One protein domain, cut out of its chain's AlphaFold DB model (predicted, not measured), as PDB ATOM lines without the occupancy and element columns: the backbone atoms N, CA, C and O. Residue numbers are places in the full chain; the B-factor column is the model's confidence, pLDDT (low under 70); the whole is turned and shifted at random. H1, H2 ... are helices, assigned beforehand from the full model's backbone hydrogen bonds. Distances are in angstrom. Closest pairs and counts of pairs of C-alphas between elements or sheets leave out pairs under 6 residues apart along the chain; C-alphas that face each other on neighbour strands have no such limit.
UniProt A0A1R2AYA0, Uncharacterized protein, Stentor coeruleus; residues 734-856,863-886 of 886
ATOM      1  N   PHE A 734      39.918  -7.564 -37.865       93.12
ATOM      2  CA  PHE A 734      40.843  -6.469 -38.134       93.12
ATOM      3  C   PHE A 734      40.425  -5.200 -37.376       93.12
ATOM      4  O   PHE A 734      41.246  -4.594 -36.689       93.12
ATOM      5  N   LEU A 735      39.140  -4.834 -37.417       93.56
ATOM      6  CA  LEU A 735      38.614  -3.669 -36.692       93.56
ATOM      7  C   LEU A 735      38.708  -3.830 -35.174       93.56
ATOM      8  O   LEU A 735      38.946  -2.853 -34.467       93.56
ATOM      9  N   TYR A 736      38.540  -5.051 -34.666       91.50
ATOM     10  CA  TYR A 736      38.734  -5.359 -33.256       91.50
ATOM     11  C   TYR A 736      40.182  -5.112 -32.824       91.50
ATOM     12  O   TYR A 736      40.399  -4.480 -31.792       91.50
ATOM     13  N   ASN A 737      41.170  -5.555 -33.601       87.94
ATOM     14  CA  ASN A 737      42.582  -5.375 -33.254       87.94
ATOM     15  C   ASN A 737      43.044  -3.924 -33.439       87.94
ATOM     16  O   ASN A 737      43.668  -3.346 -32.545       87.94
ATOM     17  N   GLN A 738      42.639  -3.300 -34.545       89.19
ATOM     18  CA  GLN A 738      43.092  -1.972 -34.959       89.19
ATOM     19  C   GLN A 738      42.186  -0.826 -34.485       89.19
ATOM     20  O   GLN A 738      42.363   0.318 -34.897       89.19
ATOM     21  N   TYR A 739      41.240  -1.090 -33.576       88.00
ATOM     22  CA  TYR A 739      40.269  -0.101 -33.078       88.00
ATOM     23  C   TYR A 739      40.903   1.216 -32.591       88.00
ATOM     24  O   TYR A 739      40.317   2.287 -32.740       88.00
ATOM     25  N   HIS A 740      42.108   1.117 -32.029       82.81
ATOM     26  CA  HIS A 740      42.884   2.217 -31.457       82.81
ATOM     27  C   HIS A 740      43.470   3.189 -32.504       82.81
ATOM     28  O   HIS A 740      43.801   4.323 -32.183       82.81
ATOM     29  N   LEU A 741      43.606   2.757 -33.762       85.31
ATOM     30  CA  LEU A 741      44.008   3.610 -34.888       85.31
ATOM     31  C   LEU A 741      42.802   4.213 -35.621       85.31
ATOM     32  O   LEU A 741      42.936   5.199 -36.342       85.31
ATOM     33  N   ILE A 742      41.619   3.622 -35.447       88.06
ATOM     34  CA  ILE A 742      40.384   4.018 -36.121       88.06
ATOM     35  C   ILE A 742      39.756   5.148 -35.311       88.06
ATOM     36  O   ILE A 742      38.923   4.886 -34.447       88.06
ATOM     37  N   LEU A 743      40.180   6.387 -35.567       86.00
ATOM     38  CA  LEU A 743      39.776   7.592 -34.828       86.00
ATOM     39  C   LEU A 743      38.879   8.517 -35.662       86.00
ATOM     40  O   LEU A 743      38.776   8.378 -36.880       86.00
ATOM     41  N   GLY A 744      38.238   9.481 -35.002       85.81
ATOM     42  CA  GLY A 744      37.586  10.636 -35.614       85.81
ATOM     43  C   GLY A 744      36.549  10.268 -36.673       85.81
ATOM     44  O   GLY A 744      35.665   9.430 -36.456       85.81
ATOM     45  N   THR A 745      36.669  10.892 -37.845       85.56
ATOM     46  CA  THR A 745      35.783  10.661 -38.997       85.56
ATOM     47  C   THR A 745      35.760   9.197 -39.419       85.56
ATOM     48  O   THR A 745      34.684   8.640 -39.614       85.56
ATOM     49  N   LEU A 746      36.915   8.527 -39.446       89.56
ATOM     50  CA  LEU A 746      37.008   7.121 -39.828       89.56
ATOM     51  C   LEU A 746      36.217   6.214 -38.871       89.56
ATOM     52  O   LEU A 746      35.496   5.313 -39.306       89.56
ATOM     53  N   ARG A 747      36.280   6.481 -37.559       91.31
ATOM     54  CA  ARG A 747      35.469   5.761 -36.562       91.31
ATOM     55  C   ARG A 747      33.981   5.983 -36.780       91.31
ATOM     56  O   ARG A 747      33.195   5.039 -36.692       91.31
ATOM     57  N   LYS A 748      33.582   7.222 -37.057       91.50
ATOM     58  CA  LYS A 748      32.188   7.559 -37.354       91.50
ATOM     59  C   LYS A 748      31.702   6.830 -38.611       91.50
ATOM     60  O   LYS A 748      30.620   6.245 -38.593       91.50
ATOM     61  N   ASP A 749      32.494   6.802 -39.670       91.38
ATOM     62  CA  ASP A 749      32.068   6.224 -40.943       91.38
ATOM     63  C   ASP A 749      32.016   4.692 -40.885       91.38
ATOM     64  O   ASP A 749      30.999   4.091 -41.235       91.38
ATOM     65  N   VAL A 750      33.046   4.042 -40.339       93.88
ATOM     66  CA  VAL A 750      33.097   2.575 -40.267       93.88
ATOM     67  C   VAL A 750      32.279   2.035 -39.091       93.88
ATOM     68  O   VAL A 750      31.357   1.238 -39.272       93.88
ATOM     69  N   ILE A 751      32.574   2.464 -37.861       94.62
ATOM     70  CA  ILE A 751      31.970   1.864 -36.662       94.62
ATOM     71  C   ILE A 751      30.531   2.347 -36.474       94.62
ATOM     72  O   ILE A 751      29.633   1.537 -36.242       94.62
ATOM     73  N   TYR A 752      30.275   3.654 -36.571       94.38
ATOM     74  CA  TYR A 752      28.919   4.162 -36.349       94.38
ATOM     75  C   TYR A 752      27.991   3.890 -37.540       94.38
ATOM     76  O   TYR A 752      26.945   3.267 -37.344       94.38
ATOM     77  N   GLN A 753      28.326   4.339 -38.757       93.81
ATOM     78  CA  GLN A 753      27.390   4.245 -39.890       93.81
ATOM     79  C   GLN A 753      27.218   2.807 -40.396       93.81
ATOM     80  O   GLN A 753      26.078   2.370 -40.576       93.81
ATOM     81  N   ILE A 754      28.310   2.065 -40.611       94.25
ATOM     82  CA  ILE A 754      28.231   0.703 -41.163       94.25
ATOM     83  C   ILE A 754      27.852  -0.290 -40.062       94.25
ATOM     84  O   ILE A 754      26.779  -0.894 -40.119       94.25
ATOM     85  N   ILE A 755      28.688  -0.432 -39.031       95.38
ATOM     86  CA  ILE A 755      28.535  -1.511 -38.046       95.38
ATOM     87  C   ILE A 755      27.322  -1.288 -37.139       95.38
ATOM     88  O   ILE A 755      26.434  -2.135 -37.077       95.38
ATOM     89  N   VAL A 756      27.248  -0.154 -36.436       94.38
ATOM     90  CA  VAL A 756      26.221   0.059 -35.403       94.38
ATOM     91  C   VAL A 756      24.881   0.502 -35.982       94.38
ATOM     92  O   VAL A 756      23.837   0.080 -35.498       94.38
ATOM     93  N   LYS A 757      24.858   1.367 -36.996       92.69
ATOM     94  CA  LYS A 757      23.597   1.904 -37.528       92.69
ATOM     95  C   LYS A 757      22.973   1.005 -38.596       92.69
ATOM     96  O   LYS A 757      21.755   0.844 -38.576       92.69
ATOM     97  N   LYS A 758      23.766   0.448 -39.522       92.56
ATOM     98  CA  LYS A 758      23.255  -0.329 -40.667       92.56
ATOM     99  C   LYS A 758      23.247  -1.841 -40.418       92.56
ATOM    100  O   LYS A 758      22.273  -2.497 -40.775       92.56
ATOM    101  N   LYS A 759      24.311  -2.400 -39.832       93.12
ATOM    102  CA  LYS A 759      24.532  -3.857 -39.772       93.12
ATOM    103  C   LYS A 759      24.339  -4.492 -38.393       93.12
ATOM    104  O   LYS A 759      24.405  -5.711 -38.310       93.12
ATOM    105  N   PHE A 760      24.017  -3.725 -37.348       93.50
ATOM    106  CA  PHE A 760      23.959  -4.228 -35.968       93.50
ATOM    107  C   PHE A 760      23.118  -5.498 -35.820       93.50
ATOM    108  O   PHE A 760      23.642  -6.528 -35.413       93.50
ATOM    109  N   ILE A 761      21.841  -5.445 -36.214       90.62
ATOM    110  CA  ILE A 761      20.919  -6.590 -36.126       90.62
ATOM    111  C   ILE A 761      21.416  -7.744 -37.009       90.62
ATOM    112  O   ILE A 761      21.365  -8.905 -36.615       90.62
ATOM    113  N   SER A 762      21.950  -7.419 -38.190       90.50
ATOM    114  CA  SER A 762      22.448  -8.403 -39.156       90.50
ATOM    115  C   SER A 762      23.658  -9.185 -38.663       90.50
ATOM    116  O   SER A 762      23.760 -10.360 -38.983       90.50
ATOM    117  N   TYR A 763      24.576  -8.549 -37.933       94.00
ATOM    118  CA  TYR A 763      25.751  -9.222 -37.378       94.00
ATOM    119  C   TYR A 763      25.459  -9.892 -36.042       94.00
ATOM    120  O   TYR A 763      26.011 -10.953 -35.770       94.00
ATOM    121  N   PHE A 764      24.579  -9.306 -35.224       93.06
ATOM    122  CA  PHE A 764      24.175  -9.910 -33.957       93.06
ATOM    123  C   PHE A 764      23.492 -11.260 -34.196       93.06
ATOM    124  O   PHE A 764      23.857 -12.257 -33.584       93.06
ATOM    125  N   TYR A 765      22.554 -11.319 -35.141       91.12
ATOM    126  CA  TYR A 765      21.803 -12.530 -35.493       91.12
ATOM    127  C   TYR A 765      22.274 -13.140 -36.816       91.12
ATOM    128  O   TYR A 765      21.464 -13.627 -37.605       91.12
ATOM    129  N   HIS A 766      23.574 -13.046 -37.099       90.38
ATOM    130  CA  HIS A 766      24.149 -13.619 -38.313       90.38
ATOM    131  C   HIS A 766      24.083 -15.149 -38.283       90.38
ATOM    132  O   HIS A 766      24.164 -15.736 -37.206       90.38
ATOM    133  N   TRP A 767      23.988 -15.795 -39.447       87.38
ATOM    134  CA  TRP A 767      23.925 -17.257 -39.537       87.38
ATOM    135  C   TRP A 767      25.226 -17.931 -39.082       87.38
ATOM    136  O   TRP A 767      25.172 -18.904 -38.346       87.38
ATOM    137  N   SER A 768      26.383 -17.354 -39.430       88.25
ATOM    138  CA  SER A 768      27.704 -17.835 -38.993       88.25
ATOM    139  C   SER A 768      28.057 -17.390 -37.572       88.25
ATOM    140  O   SER A 768      28.059 -16.191 -37.247       88.25
ATOM    141  N   LYS A 769      28.460 -18.366 -36.759       88.38
ATOM    142  CA  LYS A 769      29.005 -18.192 -35.408       88.38
ATOM    143  C   LYS A 769      30.227 -17.296 -35.336       88.38
ATOM    144  O   LYS A 769      30.368 -16.531 -34.384       88.38
ATOM    145  N   GLU A 770      31.118 -17.357 -36.316       87.88
ATOM    146  CA  GLU A 770      32.358 -16.580 -36.337       87.88
ATOM    147  C   GLU A 770      32.050 -15.083 -36.400       87.88
ATOM    148  O   GLU A 770      32.643 -14.299 -35.653       87.88
ATOM    149  N   VAL A 771      31.081 -14.696 -37.237       92.31
ATOM    150  CA  VAL A 771      30.621 -13.306 -37.351       92.31
ATOM    151  C   VAL A 771      29.990 -12.842 -36.040       92.31
ATOM    152  O   VAL A 771      30.388 -11.794 -35.521       92.31
ATOM    153  N   ARG A 772      29.067 -13.631 -35.467       93.06
ATOM    154  CA  ARG A 772      28.425 -13.312 -34.177       93.06
ATOM    155  C   ARG A 772      29.459 -13.157 -33.068       93.06
ATOM    156  O   ARG A 772      29.498 -12.135 -32.384       93.06
ATOM    157  N   ASN A 773      30.357 -14.133 -32.936       91.75
ATOM    158  CA  ASN A 773      31.416 -14.146 -31.936       91.75
ATOM    159  C   ASN A 773      32.302 -12.898 -32.041       91.75
ATOM    160  O   ASN A 773      32.505 -12.201 -31.042       91.75
ATOM    161  N   MET A 774      32.789 -12.570 -33.241       92.62
ATOM    162  CA  MET A 774      33.657 -11.408 -33.439       92.62
ATOM    163  C   MET A 774      32.931 -10.090 -33.164       92.62
ATOM    164  O   MET A 774      33.469  -9.187 -32.517       92.62
ATOM    165  N   PHE A 775      31.674  -9.993 -33.594       95.75
ATOM    166  CA  PHE A 775      30.841  -8.823 -33.364       95.75
ATOM    167  C   PHE A 775      30.535  -8.601 -31.874       95.75
ATOM    168  O   PHE A 775      30.666  -7.479 -31.373       95.75
ATOM    169  N   HIS A 776      30.198  -9.661 -31.134       94.94
ATOM    170  CA  HIS A 776      29.969  -9.604 -29.688       94.94
ATOM    171  C   HIS A 776      31.221  -9.136 -28.933       94.94
ATOM    172  O   HIS A 776      31.123  -8.271 -28.052       94.94
ATOM    173  N   HIS A 777      32.401  -9.636 -29.315       93.38
ATOM    174  CA  HIS A 777      33.676  -9.195 -28.750       93.38
ATOM    175  C   HIS A 777      33.950  -7.716 -29.036       93.38
ATOM    176  O   HIS A 777      34.263  -6.962 -28.110       93.38
ATOM    177  N   LEU A 778      33.760  -7.264 -30.280       92.75
ATOM    178  CA  LEU A 778      33.907  -5.857 -30.660       92.75
ATOM    179  C   LEU A 778      33.003  -4.943 -29.820       92.75
ATOM    180  O   LEU A 778      33.467  -3.937 -29.276       92.75
ATOM    181  N   ILE A 779      31.729  -5.304 -29.642       94.19
ATOM    182  CA  ILE A 779      30.798  -4.516 -28.827       94.19
ATOM    183  C   ILE A 779      31.253  -4.443 -27.366       94.19
ATOM    184  O   ILE A 779      31.324  -3.352 -26.793       94.19
ATOM    185  N   LEU A 780      31.528  -5.586 -26.735       91.94
ATOM    186  CA  LEU A 780      31.775  -5.647 -25.294       91.94
ATOM    187  C   LEU A 780      33.151  -5.088 -24.925       91.94
ATOM    188  O   LEU A 780      33.257  -4.229 -24.043       91.94
ATOM    189  N   TYR A 781      34.190  -5.548 -25.619       89.06
ATOM    190  CA  TYR A 781      35.574  -5.244 -25.281       89.06
ATOM    191  C   TYR A 781      36.090  -3.974 -25.943       89.06
ATOM    192  O   TYR A 781      36.941  -3.341 -25.337       89.06
ATOM    193  N   ARG A 782      35.595  -3.543 -27.111       87.62
ATOM    194  CA  ARG A 782      36.085  -2.301 -27.746       87.62
ATOM    195  C   ARG A 782      35.128  -1.127 -27.641       87.62
ATOM    196  O   ARG A 782      35.604  -0.028 -27.436       87.62
ATOM    197  N   ILE A 783      33.811  -1.320 -27.736       89.94
ATOM    198  CA  ILE A 783      32.856  -0.193 -27.712       89.94
ATOM    199  C   ILE A 783      32.408   0.148 -26.284       89.94
ATOM    200  O   ILE A 783      32.453   1.301 -25.853       89.94
ATOM    201  N   LEU A 784      31.929  -0.839 -25.524       87.88
ATOM    202  CA  LEU A 784      31.335  -0.591 -24.204       87.88
ATOM    203  C   LEU A 784      32.371  -0.371 -23.098       87.88
ATOM    204  O   LEU A 784      32.034   0.210 -22.064       87.88
ATOM    205  N   SER A 785      33.606  -0.824 -23.305       83.00
ATOM    206  CA  SER A 785      34.725  -0.684 -22.372       83.00
ATOM    207  C   SER A 785      35.365   0.714 -22.377       83.00
ATOM    208  O   SER A 785      35.991   1.076 -21.380       83.00
ATOM    209  N   LEU A 786      35.167   1.517 -23.436       74.94
ATOM    210  CA  LEU A 786      35.808   2.833 -23.617       74.94
ATOM    211  C   LEU A 786      35.547   3.791 -22.464       74.94
ATOM    212  O   LEU A 786      36.380   4.622 -22.147       74.94
ATOM    213  N   ASN A 787      34.417   3.648 -21.776       68.94
ATOM    214  CA  ASN A 787      34.103   4.487 -20.623       68.94
ATOM    215  C   ASN A 787      35.045   4.295 -19.424       68.94
ATOM    216  O   ASN A 787      35.015   5.092 -18.495       68.94
ATOM    217  N   LYS A 788      35.803   3.200 -19.411       64.50
ATOM    218  CA  LYS A 788      36.782   2.852 -18.377       64.50
ATOM    219  C   LYS A 788      38.199   2.787 -18.932       64.50
ATOM    220  O   LYS A 788      39.144   3.003 -18.186       64.50
ATOM    221  N   PHE A 789      38.326   2.495 -20.223       65.44
ATOM    222  CA  PHE A 789      39.582   2.311 -20.933       65.44
ATOM    223  C   PHE A 789      39.620   3.222 -22.171       65.44
ATOM    224  O   PHE A 789      39.747   2.752 -23.299       65.44
ATOM    225  N   CYS A 790      39.427   4.529 -21.965       62.91
ATOM    226  CA  CYS A 790      39.568   5.518 -23.030       62.91
ATOM    227  C   CYS A 790      41.049   5.861 -23.187       62.91
ATOM    228  O   CYS A 790      41.647   6.475 -22.301       62.91
ATOM    229  N   PHE A 791      41.631   5.437 -24.305       60.62
ATOM    230  CA  PHE A 791      43.052   5.628 -24.607       60.62
ATOM    231  C   PHE A 791      43.324   6.872 -25.466       60.62
ATOM    232  O   PHE A 791      44.472   7.167 -25.774       60.62
ATOM    233  N   GLU A 792      42.275   7.600 -25.849       63.38
ATOM    234  CA  GLU A 792      42.295   8.640 -26.880       63.38
ATOM    235  C   GLU A 792      41.494   9.849 -26.378       63.38
ATOM    236  O   GLU A 792      40.320  10.027 -26.708       63.38
ATOM    237  N   ARG A 793      42.100  10.652 -25.502       56.50
ATOM    238  CA  ARG A 793      41.431  11.824 -24.924       56.50
ATOM    239  C   ARG A 793      41.561  13.015 -25.867       56.50
ATOM    240  O   ARG A 793      42.504  13.792 -25.767       56.50
ATOM    241  N   THR A 794      40.629  13.119 -26.803       63.00
ATOM    242  CA  THR A 794      40.387  14.328 -27.602       63.00
ATOM    243  C   THR A 794      38.882  14.555 -27.647       63.00
ATOM    244  O   THR A 794      38.162  13.590 -27.907       63.00
ATOM    245  N   GLU A 795      38.422  15.793 -27.464       62.09
ATOM    246  CA  GLU A 795      36.991  16.147 -27.389       62.09
ATOM    247  C   GLU A 795      36.170  15.550 -28.549       62.09
ATOM    248  O   GLU A 795      35.172  14.868 -28.320       62.09
ATOM    249  N   GLU A 796      36.662  15.658 -29.790       66.69
ATOM    250  CA  GLU A 796      35.989  15.103 -30.978       66.69
ATOM    251  C   GLU A 796      35.756  13.581 -30.909       66.69
ATOM    252  O   GLU A 796      34.727  13.067 -31.356       66.69
ATOM    253  N   ASN A 797      36.710  12.831 -30.349       77.62
ATOM    254  CA  ASN A 797      36.588  11.378 -30.220       77.62
ATOM    255  C   ASN A 797      35.647  10.989 -29.082       77.62
ATOM    256  O   ASN A 797      34.980   9.958 -29.183       77.62
ATOM    257  N   GLU A 798      35.571  11.783 -28.014       81.06
ATOM    258  CA  GLU A 798      34.668  11.521 -26.894       81.06
ATOM    259  C   GLU A 798      33.207  11.579 -27.343       81.06
ATOM    260  O   GLU A 798      32.460  10.628 -27.092       81.06
ATOM    261  N   ASP A 799      32.834  12.600 -28.116       85.88
ATOM    262  CA  ASP A 799      31.482  12.748 -28.663       85.88
ATOM    263  C   ASP A 799      31.089  11.584 -29.581       85.88
ATOM    264  O   ASP A 799      29.998  11.010 -29.464       85.88
ATOM    265  N   ILE A 800      31.991  11.186 -30.486       87.44
ATOM    266  CA  ILE A 800      31.763  10.066 -31.409       87.44
ATOM    267  C   ILE A 800      31.640   8.749 -30.631       87.44
ATOM    268  O   ILE A 800      30.726   7.956 -30.887       87.44
ATOM    269  N   ASN A 801      32.518   8.518 -29.656       88.00
ATOM    270  CA  ASN A 801      32.484   7.333 -28.802       88.00
ATOM    271  C   ASN A 801      31.177   7.262 -28.005       88.00
ATOM    272  O   ASN A 801      30.559   6.196 -27.902       88.00
ATOM    273  N   ASP A 802      30.712   8.393 -27.485       88.25
ATOM    274  CA  ASP A 802      29.461   8.485 -26.749       88.25
ATOM    275  C   ASP A 802      28.237   8.257 -27.622       88.25
ATOM    276  O   ASP A 802      27.324   7.528 -27.212       88.25
ATOM    277  N   LEU A 803      28.232   8.802 -28.838       91.06
ATOM    278  CA  LEU A 803      27.201   8.544 -29.837       91.06
ATOM    279  C   LEU A 803      27.097   7.044 -30.151       91.06
ATOM    280  O   LEU A 803      26.003   6.469 -30.071       91.06
ATOM    281  N   ILE A 804      28.229   6.403 -30.456       91.88
ATOM    282  CA  ILE A 804      28.315   4.961 -30.729       91.88
ATOM    283  C   ILE A 804      27.783   4.182 -29.527       91.88
ATOM    284  O   ILE A 804      26.857   3.383 -29.654       91.88
ATOM    285  N   ARG A 805      28.301   4.462 -28.330       91.31
ATOM    286  CA  ARG A 805      27.948   3.763 -27.092       91.31
ATOM    287  C   ARG A 805      26.467   3.891 -26.744       91.31
ATOM    288  O   ARG A 805      25.842   2.893 -26.379       91.31
ATOM    289  N   LYS A 806      25.888   5.096 -26.835       92.44
ATOM    290  CA  LYS A 806      24.457   5.342 -26.572       92.44
ATOM    291  C   LYS A 806      23.588   4.548 -27.547       92.44
ATOM    292  O   LYS A 806      22.643   3.885 -27.115       92.44
ATOM    293  N   LYS A 807      23.935   4.554 -28.839       93.31
ATOM    294  CA  LYS A 807      23.206   3.811 -29.874       93.31
ATOM    295  C   LYS A 807      23.312   2.295 -29.673       93.31
ATOM    296  O   LYS A 807      22.281   1.629 -29.650       93.31
ATOM    297  N   THR A 808      24.510   1.769 -29.419       92.94
ATOM    298  CA  THR A 808      24.742   0.349 -29.100       92.94
ATOM    299  C   THR A 808      23.940  -0.080 -27.871       92.94
ATOM    300  O   THR A 808      23.226  -1.076 -27.919       92.94
ATOM    301  N   LYS A 809      23.967   0.693 -26.776       92.38
ATOM    302  CA  LYS A 809      23.158   0.395 -25.578       92.38
ATOM    303  C   LYS A 809      21.656   0.387 -25.869       92.38
ATOM    304  O   LYS A 809      20.943  -0.416 -25.274       92.38
ATOM    305  N   LYS A 810      21.170   1.271 -26.749       91.69
ATOM    306  CA  LYS A 810      19.762   1.294 -27.168       91.69
ATOM    307  C   LYS A 810      19.382  -0.001 -27.886       91.69
ATOM    308  O   LYS A 810      18.372  -0.590 -27.517       91.69
ATOM    309  N   TYR A 811      20.201  -0.460 -28.834       90.62
ATOM    310  CA  TYR A 811      19.982  -1.753 -29.488       90.62
ATOM    311  C   TYR A 811      19.991  -2.894 -28.474       90.62
ATOM    312  O   TYR A 811      19.011  -3.622 -28.381       90.62
ATOM    313  N   LEU A 812      21.015  -2.968 -27.614       89.06
ATOM    314  CA  LEU A 812      21.132  -4.031 -26.609       89.06
ATOM    315  C   LEU A 812      19.921  -4.108 -25.655       89.06
ATOM    316  O   LEU A 812      19.525  -5.195 -25.246       89.06
ATOM    317  N   LYS A 813      19.317  -2.966 -25.298       87.56
ATOM    318  CA  LYS A 813      18.091  -2.917 -24.478       87.56
ATOM    319  C   LYS A 813      16.851  -3.406 -25.229       87.56
ATOM    320  O   LYS A 813      15.953  -3.970 -24.611       87.56
ATOM    321  N   ASN A 814      16.803  -3.179 -26.537       83.50
ATOM    322  CA  ASN A 814      15.651  -3.479 -27.378       83.50
ATOM    323  C   ASN A 814      15.732  -4.849 -28.066       83.50
ATOM    324  O   ASN A 814      14.757  -5.233 -28.699       83.50
ATOM    325  N   MET A 815      16.819  -5.611 -27.896       77.81
ATOM    326  CA  MET A 815      17.051  -6.893 -28.589       77.81
ATOM    327  C   MET A 815      15.896  -7.895 -28.484       77.81
ATOM    328  O   MET A 815      15.620  -8.618 -29.429       77.81
ATOM    329  N   LYS A 816      15.171  -7.923 -27.359       68.75
ATOM    330  CA  LYS A 816      14.024  -8.831 -27.160       68.75
ATOM    331  C   LYS A 816      12.716  -8.353 -27.812       68.75
ATOM    332  O   LYS A 816      11.716  -9.053 -27.728       68.75
ATOM    333  N   LYS A 817      12.694  -7.143 -28.376       64.19
ATOM    334  CA  LYS A 817      11.502  -6.472 -28.925       64.19
ATOM    335  C   LYS A 817      11.624  -6.156 -30.419       64.19
ATOM    336  O   LYS A 817      10.684  -5.609 -30.989       64.19
ATOM    337  N   GLU A 818      12.770  -6.423 -31.043       65.50
ATOM    338  CA  GLU A 818      12.986  -6.118 -32.459       65.50
ATOM    339  C   GLU A 818      12.344  -7.180 -33.360       65.50
ATOM    340  O   GLU A 818      12.475  -8.379 -33.126       65.50
ATOM    341  N   GLN A 819      11.641  -6.727 -34.403       64.69
ATOM    342  CA  GLN A 819      11.104  -7.606 -35.439       64.69
ATOM    343  C   GLN A 819      12.260  -8.122 -36.302       64.69
ATOM    344  O   GLN A 819      12.884  -7.359 -37.043       64.69
ATOM    345  N   LEU A 820      12.557  -9.415 -36.184       72.38
ATOM    346  CA  LEU A 820      13.607 -10.078 -36.952       72.38
ATOM    347  C   LEU A 820      13.113 -10.422 -38.355       72.38
ATOM    348  O   LEU A 820      11.947 -10.762 -38.562       72.38
ATOM    349  N   LYS A 821      14.023 -10.385 -39.331       75.00
ATOM    350  CA  LYS A 821      13.736 -10.945 -40.656       75.00
ATOM    351  C   LYS A 821      13.595 -12.466 -40.547       75.00
ATOM    352  O   LYS A 821      14.252 -13.076 -39.707       75.00
ATOM    353  N   LYS A 822      12.820 -13.088 -41.449       67.69
ATOM    354  CA  LYS A 822      12.633 -14.557 -41.491       67.69
ATOM    355  C   LYS A 822      13.963 -15.326 -41.413       67.69
ATOM    356  O   LYS A 822      14.083 -16.216 -40.588       67.69
ATOM    357  N   ALA A 823      14.975 -14.902 -42.173       66.12
ATOM    358  CA  ALA A 823      16.306 -15.525 -42.201       66.12
ATOM    359  C   ALA A 823      17.126 -15.398 -40.895       66.12
ATOM    360  O   ALA A 823      18.148 -16.052 -40.746       66.12
ATOM    361  N   GLN A 824      16.723 -14.536 -39.955       78.25
ATOM    362  CA  GLN A 824      17.441 -14.279 -38.695       78.25
ATOM    363  C   GLN A 824      16.768 -14.939 -37.487       78.25
ATOM    364  O   GLN A 824      17.384 -15.064 -36.430       78.25
ATOM    365  N   ALA A 825      15.504 -15.351 -37.628       77.88
ATOM    366  CA  ALA A 825      14.722 -15.957 -36.557       77.88
ATOM    367  C   ALA A 825      15.344 -17.252 -35.985       77.88
ATOM    368  O   ALA A 825      15.346 -17.375 -34.758       77.88
ATOM    369  N   PRO A 826      15.936 -18.162 -36.794       81.00
ATOM    370  CA  PRO A 826      16.541 -19.393 -36.269       81.00
ATOM    371  C   PRO A 826      17.707 -19.131 -35.304       81.00
ATOM    372  O   PRO A 826      17.885 -19.838 -34.316       81.00
ATOM    373  N   TYR A 827      18.468 -18.060 -35.540       84.25
ATOM    374  CA  TYR A 827      19.690 -17.750 -34.793       84.25
ATOM    375  C   TYR A 827      19.450 -16.891 -33.544       84.25
ATOM    376  O   TYR A 827      20.398 -16.559 -32.829       84.25
ATOM    377  N   PHE A 828      18.199 -16.516 -33.252       85.62
ATOM    378  CA  PHE A 828      17.870 -15.614 -32.146       85.62
ATOM    379  C   PHE A 828      18.309 -16.154 -30.780       85.62
ATOM    380  O   PHE A 828      19.007 -15.462 -30.035       85.62
ATOM    381  N   HIS A 829      17.912 -17.385 -30.450       84.19
ATOM    382  CA  HIS A 829      18.187 -17.979 -29.140       84.19
ATOM    383  C   HIS A 829      19.683 -18.228 -28.929       84.19
ATOM    384  O   HIS A 829      20.221 -17.856 -27.885       84.19
ATOM    385  N   ILE A 830      20.359 -18.762 -29.949       87.56
ATOM    386  CA  ILE A 830      21.791 -19.085 -29.903       87.56
ATOM    387  C   ILE A 830      22.633 -17.818 -29.779       87.56
ATOM    388  O   ILE A 830      23.502 -17.740 -28.914       87.56
ATOM    389  N   SER A 831      22.339 -16.787 -30.576       89.00
ATOM    390  CA  SER A 831      23.052 -15.510 -30.496       89.00
ATOM    391  C   SER A 831      22.959 -14.880 -29.099       89.00
ATOM    392  O   SER A 831      23.956 -14.393 -28.561       89.00
ATOM    393  N   ILE A 832      21.780 -14.933 -28.465       89.44
ATOM    394  CA  ILE A 832      21.587 -14.417 -27.102       89.44
ATOM    395  C   ILE A 832      22.400 -15.221 -26.085       89.44
ATOM    396  O   ILE A 832      23.018 -14.626 -25.199       89.44
ATOM    397  N   GLU A 833      22.407 -16.548 -26.197       90.12
ATOM    398  CA  GLU A 833      23.181 -17.421 -25.314       90.12
ATOM    399  C   GLU A 833      24.689 -17.152 -25.439       90.12
ATOM    400  O   GLU A 833      25.367 -16.900 -24.437       90.12
ATOM    401  N   GLU A 834      25.203 -17.108 -26.672       92.06
ATOM    402  CA  GLU A 834      26.594 -16.768 -26.978       92.06
ATOM    403  C   GLU A 834      26.967 -15.383 -26.431       92.06
ATOM    404  O   GLU A 834      28.016 -15.212 -25.802       92.06
ATOM    405  N   PHE A 835      26.099 -14.387 -26.621       93.62
ATOM    406  CA  PHE A 835      26.327 -13.036 -26.121       93.62
ATOM    407  C   PHE A 835      26.382 -12.984 -24.591       93.62
ATOM    408  O   PHE A 835      27.277 -12.343 -24.035       93.62
ATOM    409  N   GLU A 836      25.463 -13.645 -23.877       92.75
ATOM    410  CA  GLU A 836      25.481 -13.663 -22.409       92.75
ATOM    411  C   GLU A 836      26.706 -14.408 -21.860       92.75
ATOM    412  O   GLU A 836      27.282 -13.971 -20.854       92.75
ATOM    413  N   LYS A 837      27.177 -15.453 -22.553       93.88
ATOM    414  CA  LYS A 837      28.448 -16.116 -22.241       93.88
ATOM    415  C   LYS A 837      29.631 -15.148 -22.358       93.88
ATOM    416  O   LYS A 837      30.328 -14.924 -21.368       93.88
ATOM    417  N   ILE A 838      29.812 -14.500 -23.512       92.62
ATOM    418  CA  ILE A 838      30.918 -13.545 -23.737       92.62
ATOM    419  C   ILE A 838      30.806 -12.351 -22.777       92.62
ATOM    420  O   ILE A 838      31.797 -11.823 -22.277       92.62
ATOM    421  N   LYS A 839      29.587 -11.921 -22.445       93.19
ATOM    422  CA  LYS A 839      29.337 -10.854 -21.468       93.19
ATOM    423  C   LYS A 839      29.724 -11.255 -20.046       93.19
ATOM    424  O   LYS A 839      30.165 -10.388 -19.287       93.19
ATOM    425  N   LYS A 840      29.570 -12.526 -19.665       93.38
ATOM    426  CA  LYS A 840      30.093 -13.060 -18.398       93.38
ATOM    427  C   LYS A 840      31.621 -13.024 -18.398       93.38
ATOM    428  O   LYS A 840      32.198 -12.442 -17.483       93.38
ATOM    429  N   GLU A 841      32.253 -13.509 -19.465       91.69
ATOM    430  CA  GLU A 841      33.712 -13.458 -19.644       91.69
ATOM    431  C   GLU A 841      34.241 -12.016 -19.576       91.69
ATOM    432  O   GLU A 841      35.183 -11.733 -18.840       91.69
ATOM    433  N   TYR A 842      33.568 -11.073 -20.240       89.44
ATOM    434  CA  TYR A 842      33.894  -9.648 -20.186       89.44
ATOM    435  C   TYR A 842      33.803  -9.084 -18.762       89.44
ATOM    436  O   TYR A 842      34.661  -8.300 -18.352       89.44
ATOM    437  N   LYS A 843      32.781  -9.461 -17.981       89.44
ATOM    438  CA  LYS A 843      32.663  -9.037 -16.575       89.44
ATOM    439  C   LYS A 843      33.819  -9.571 -15.735       89.44
ATOM    440  O   LYS A 843      34.315  -8.836 -14.884       89.44
ATOM    441  N   ASP A 844      34.250 -10.804 -15.973       88.00
ATOM    442  CA  ASP A 844      35.347 -11.422 -15.232       88.00
ATOM    443  C   ASP A 844      36.707 -10.840 -15.638       88.00
ATOM    444  O   ASP A 844      37.488 -10.448 -14.772       88.00
ATOM    445  N   TRP A 845      36.955 -10.658 -16.937       85.56
ATOM    446  CA  TRP A 845      38.112  -9.925 -17.464       85.56
ATOM    447  C   TRP A 845      38.208  -8.515 -16.865       85.56
ATOM    448  O   TRP A 845      39.251  -8.099 -16.361       85.56
ATOM    449  N   LYS A 846      37.080  -7.804 -16.814       80.12
ATOM    450  CA  LYS A 846      36.984  -6.459 -16.243       80.12
ATOM    451  C   LYS A 846      37.281  -6.411 -14.744       80.12
ATOM    452  O   LYS A 846      37.779  -5.391 -14.275       80.12
ATOM    453  N   LYS A 847      36.968  -7.470 -13.990       82.94
ATOM    454  CA  LYS A 847      37.357  -7.586 -12.574       82.94
ATOM    455  C   LYS A 847      38.867  -7.795 -12.430       82.94
ATOM    456  O   LYS A 847      39.461  -7.195 -11.544       82.94
ATOM    457  N   LYS A 848      39.480  -8.597 -13.311       78.69
ATOM    458  CA  LYS A 848      40.917  -8.929 -13.269       78.69
ATOM    459  C   LYS A 848      41.839  -7.734 -13.533       78.69
ATOM    460  O   LYS A 848      42.901  -7.665 -12.933       78.69
ATOM    461  N   ILE A 849      41.445  -6.797 -14.397       70.88
ATOM    462  CA  ILE A 849      42.292  -5.641 -14.760       70.88
ATOM    463  C   ILE A 849      42.410  -4.589 -13.635       70.88
ATOM    464  O   ILE A 849      43.345  -3.791 -13.639       70.88
ATOM    465  N   GLY A 850      41.520  -4.597 -12.636       60.16
ATOM    466  CA  GLY A 850      41.532  -3.611 -11.549       60.16
ATOM    467  C   GLY A 850      41.160  -2.182 -11.992       60.16
ATOM    468  O   GLY A 850      40.733  -1.939 -13.120       60.16
ATOM    469  N   THR A 851      41.272  -1.214 -11.074       54.44
ATOM    470  CA  THR A 851      40.948   0.219 -11.267       54.44
ATOM    471  C   THR A 851      42.122   1.068 -11.767       54.44
ATOM    472  O   THR A 851      42.021   2.293 -11.785       54.44
ATOM    473  N   SER A 852      43.228   0.466 -12.209       52.38
ATOM    474  CA  SER A 852      44.395   1.158 -12.782       52.38
ATOM    475  C   SER A 852      44.111   1.675 -14.207       52.38
ATOM    476  O   SER A 852      44.811   1.380 -15.174       52.38
ATOM    477  N   SER A 853      43.066   2.492 -14.343       47.16
ATOM    478  CA  SER A 853      42.463   3.002 -15.581       47.16
ATOM    479  C   SER A 853      43.283   4.084 -16.302       47.16
ATOM    480  O   SER A 853      42.716   4.979 -16.924       47.16
ATOM    481  N   GLY A 854      44.615   4.044 -16.219       46.91
ATOM    482  CA  GLY A 854      45.457   5.105 -16.787       46.91
ATOM    483  C   GLY A 854      46.893   4.742 -17.157       46.91
ATOM    484  O   GLY A 854      47.574   5.591 -17.712       46.91
ATOM    485  N   LYS A 855      47.374   3.519 -16.884       42.91
ATOM    486  CA  LYS A 855      48.786   3.135 -17.124       42.91
ATOM    487  C   LYS A 855      48.992   2.046 -18.186       42.91
ATOM    488  O   LYS A 855      50.116   1.603 -18.392       42.91
ATOM    489  N   LEU A 856      47.929   1.603 -18.859       45.78
ATOM    490  CA  LEU A 856      47.999   0.463 -19.784       45.78
ATOM    491  C   LEU A 856      48.618   0.795 -21.151       45.78
ATOM    492  O   LEU A 856      49.075  -0.120 -21.820       45.78
ATOM    493  N   PHE A 863      48.298  -5.401 -25.822       59.78
ATOM    494  CA  PHE A 863      46.957  -4.869 -25.595       59.78
ATOM    495  C   PHE A 863      46.270  -5.648 -24.461       59.78
ATOM    496  O   PHE A 863      46.328  -6.875 -24.443       59.78
ATOM    497  N   PRO A 864      45.534  -4.980 -23.552       64.00
ATOM    498  CA  PRO A 864      44.866  -5.656 -22.436       64.00
ATOM    499  C   PRO A 864      43.666  -6.510 -22.874       64.00
ATOM    500  O   PRO A 864      43.043  -7.179 -22.049       64.00
ATOM    501  N   TYR A 865      43.282  -6.429 -24.147       74.44
ATOM    502  CA  TYR A 865      42.104  -7.083 -24.690       74.44
ATOM    503  C   TYR A 865      42.397  -8.541 -25.045       74.44
ATOM    504  O   TYR A 865      43.477  -8.817 -25.560       74.44
ATOM    505  N   PRO A 866      41.452  -9.469 -24.812       79.19
ATOM    506  CA  PRO A 866      41.653 -10.867 -25.165       79.19
ATOM    507  C   PRO A 866      41.943 -11.031 -26.656       79.19
ATOM    508  O   PRO A 866      41.286 -10.397 -27.491       79.19
ATOM    509  N   GLU A 867      42.885 -11.911 -26.987       78.19
ATOM    510  CA  GLU A 867      43.047 -12.383 -28.357       78.19
ATOM    511  C   GLU A 867      41.822 -13.204 -28.750       78.19
ATOM    512  O   GLU A 867      41.469 -14.190 -28.099       78.19
ATOM    513  N   VAL A 868      41.159 -12.787 -29.826       75.94
ATOM    514  CA  VAL A 868      40.025 -13.527 -30.369       75.94
ATOM    515  C   VAL A 868      40.528 -14.330 -31.555       75.94
ATOM    516  O   VAL A 868      40.685 -13.814 -32.664       75.94
ATOM    517  N   ASN A 869      40.797 -15.611 -31.310       61.94
ATOM    518  CA  ASN A 869      41.113 -16.550 -32.375       61.94
ATOM    519  C   ASN A 869      39.834 -16.843 -33.163       61.94
ATOM    520  O   ASN A 869      38.983 -17.617 -32.722       61.94
ATOM    521  N   ALA A 870      39.701 -16.232 -34.341       57.91
ATOM    522  CA  ALA A 870      38.767 -16.695 -35.358       57.91
ATOM    523  C   ALA A 870      39.282 -18.048 -35.874       57.91
ATOM    524  O   ALA A 870      40.048 -18.107 -36.835       57.91
ATOM    525  N   LYS A 871      38.934 -19.145 -35.191       55.44
ATOM    526  CA  LYS A 871      39.120 -20.488 -35.746       55.44
ATOM    527  C   LYS A 871      38.145 -20.606 -36.909       55.44
ATOM    528  O   LYS A 871      36.959 -20.814 -36.691       55.44
ATOM    529  N   LEU A 872      38.647 -20.393 -38.120       51.53
ATOM    530  CA  LEU A 872      37.913 -20.540 -39.373       51.53
ATOM    531  C   LEU A 872      37.692 -22.038 -39.630       51.53
ATOM    532  O   LEU A 872      38.325 -22.637 -40.493       51.53
ATOM    533  N   ASN A 873      36.863 -22.677 -38.805       51.78
ATOM    534  CA  ASN A 873      36.466 -24.057 -39.021       51.78
ATOM    535  C   ASN A 873      35.364 -24.052 -40.076       51.78
ATOM    536  O   ASN A 873      34.305 -23.476 -39.867       51.78
ATOM    537  N   TYR A 874      35.624 -24.703 -41.207       46.16
ATOM    538  CA  TYR A 874      34.763 -24.679 -42.391       46.16
ATOM    539  C   TYR A 874      33.357 -25.277 -42.160       46.16
ATOM    540  O   TYR A 874      32.508 -25.183 -43.037       46.16
ATOM    541  N   ILE A 875      33.102 -25.935 -41.019       52.03
ATOM    542  CA  ILE A 875      31.853 -26.658 -40.749       52.03
ATOM    543  C   ILE A 875      31.593 -26.703 -39.229       52.03
ATOM    544  O   ILE A 875      32.114 -27.584 -38.541       52.03
ATOM    545  N   ASP A 876      30.773 -25.798 -38.682       58.19
ATOM    546  CA  ASP A 876      30.092 -26.074 -37.407       58.19
ATOM    547  C   ASP A 876      28.902 -26.999 -37.721       58.19
ATOM    548  O   ASP A 876      27.883 -26.581 -38.273       58.19
ATOM    549  N   LEU A 877      29.057 -28.297 -37.430       55.91
ATOM    550  CA  LEU A 877      28.047 -29.333 -37.698       55.91
ATOM    551  C   LEU A 877      26.684 -29.014 -37.056       55.91
ATOM    552  O   LEU A 877      25.665 -29.517 -37.524       55.91
ATOM    553  N   ALA A 878      26.657 -28.196 -35.999       58.16
ATOM    554  CA  ALA A 878      25.420 -27.746 -35.374       58.16
ATOM    555  C   ALA A 878      24.681 -26.702 -36.227       58.16
ATOM    556  O   ALA A 878      23.457 -26.757 -36.310       58.16
ATOM    557  N   GLU A 879      25.400 -25.794 -36.895       63.41
ATOM    558  CA  GLU A 879      24.789 -24.782 -37.770       63.41
ATOM    559  C   GLU A 879      24.244 -25.415 -39.053       63.41
ATOM    560  O   GLU A 879      23.107 -25.143 -39.432       63.41
ATOM    561  N   ARG A 880      24.986 -26.365 -39.636       60.69
ATOM    562  CA  ARG A 880      24.533 -27.123 -40.810       60.69
ATOM    563  C   ARG A 880      23.257 -27.927 -40.541       60.69
ATOM    564  O   ARG A 880      22.350 -27.931 -41.362       60.69
ATOM    565  N   ARG A 881      23.151 -28.565 -39.370       57.66
ATOM    566  CA  ARG A 881      21.934 -29.299 -38.979       57.66
ATOM    567  C   ARG A 881      20.714 -28.394 -38.824       57.66
ATOM    568  O   ARG A 881      19.608 -28.865 -39.037       57.66
ATOM    569  N   MET A 882      20.894 -27.132 -38.437       61.47
ATOM    570  CA  MET A 882      19.784 -26.180 -38.336       61.47
ATOM    571  C   MET A 882      19.340 -25.665 -39.703       61.47
ATOM    572  O   MET A 882      18.143 -25.532 -39.912       61.47
ATOM    573  N   GLU A 883      20.275 -25.417 -40.625       59.66
ATOM    574  CA  GLU A 883      19.938 -25.110 -42.024       59.66
ATOM    575  C   GLU A 883      19.243 -26.287 -42.714       59.66
ATOM    576  O   GLU A 883      18.331 -26.076 -43.495       59.66
ATOM    577  N   GLU A 884      19.636 -27.527 -42.411       60.16
ATOM    578  CA  GLU A 884      18.985 -28.731 -42.949       60.16
ATOM    579  C   GLU A 884      17.597 -29.000 -42.323       60.16
ATOM    580  O   GLU A 884      16.776 -29.685 -42.928       60.16
ATOM    581  N   GLN A 885      17.329 -28.495 -41.111       54.84
ATOM    582  CA  GLN A 885      16.048 -28.652 -40.399       54.84
ATOM    583  C   GLN A 885      15.016 -27.558 -40.711       54.84
ATOM    584  O   GLN A 885      13.850 -27.715 -40.338       54.84
ATOM    585  N   TRP A 886      15.438 -26.454 -41.328       50.72
ATOM    586  CA  TRP A 886      14.615 -25.279 -41.619       50.72
ATOM    587  C   TRP A 886      14.306 -25.191 -43.110       50.72
ATOM    588  O   TRP A 886      13.139 -24.874 -43.440       50.72
TER     589      TRP A 886
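This is residues 734 to 856 and 863 to 886 of the 886 residues of an uncharacterized protein of Stentor coeruleus (UniProt A0A1R2AYA0). H4 is the middle of a helical body: H6 crosses it on one side, short H1 touches it on the other, and H2 and H5, side by side, pack near its last residues. H7 touches no helix and lies at one end of the long axis, after a stretch with no named element. The 147 printed residues hold seven named helices, H1 to H7 in order, and no named strand; the class is all helix. The whole is compact, with a radius of gyration of the C-alphas of 16.2 A, and elongated, spanning 50 by 29 by 25 A.

H1, residues 734 to 738, begins at C-alpha 734 (40.843, -6.469, -38.134). H2, residues 744 to 758, is 18.7 A long, and H3 is residues 760 to 764. H4, residues 769 to 783, is 20.0 A long; H5, residues 795 to 814, 29.0 A; H6, residues 828 to 848, 30.5 A. H7, residues 877 to 885, measures 12.3 A and ends at C-alpha 885 (16.048, -28.652, -40.399).

The hub H4 touches H1, the closest C-alphas being Tyr 736 and Leu 778, 5.5 A. Its residues 771 to 776 alone touch H3, closest at C-alphas 764 and 772, 5.4 A. H4 and H6 touch at C-alphas 776 and 835, 6.1 A, a steep tilt of 40 degrees, the same way. Residues 779 to 783 of H4 touch residues 801 to 808 of H5, closest at C-alphas 783 and 805, 6.3 A, a steep tilt of 49 degrees, opposite ways. H5 touches H2, closest at C-alphas 797 and 744, 5.5 A, a shallow tilt of 10 degrees, the same way. H7 and H4 are only just apart, closest 8.2 A. Every O i to N i+4 pair is within hydrogen-bond range in H1, H3, H4, H5, H6 and H7; in H2, 7 of 11.

The farthest C-alphas, Lys 855 and Gln 885, are 51.2 A apart. Residues 857 to 862 are cut out, with 8.0 A between C-alphas 856 and 863. The links H4 to H5 and H5 to H6 are long. Mean pLDDT of the printed part is 79.6; 43 residues are under 70, among them 787 to 796, 850 to 856 and 869 to 886.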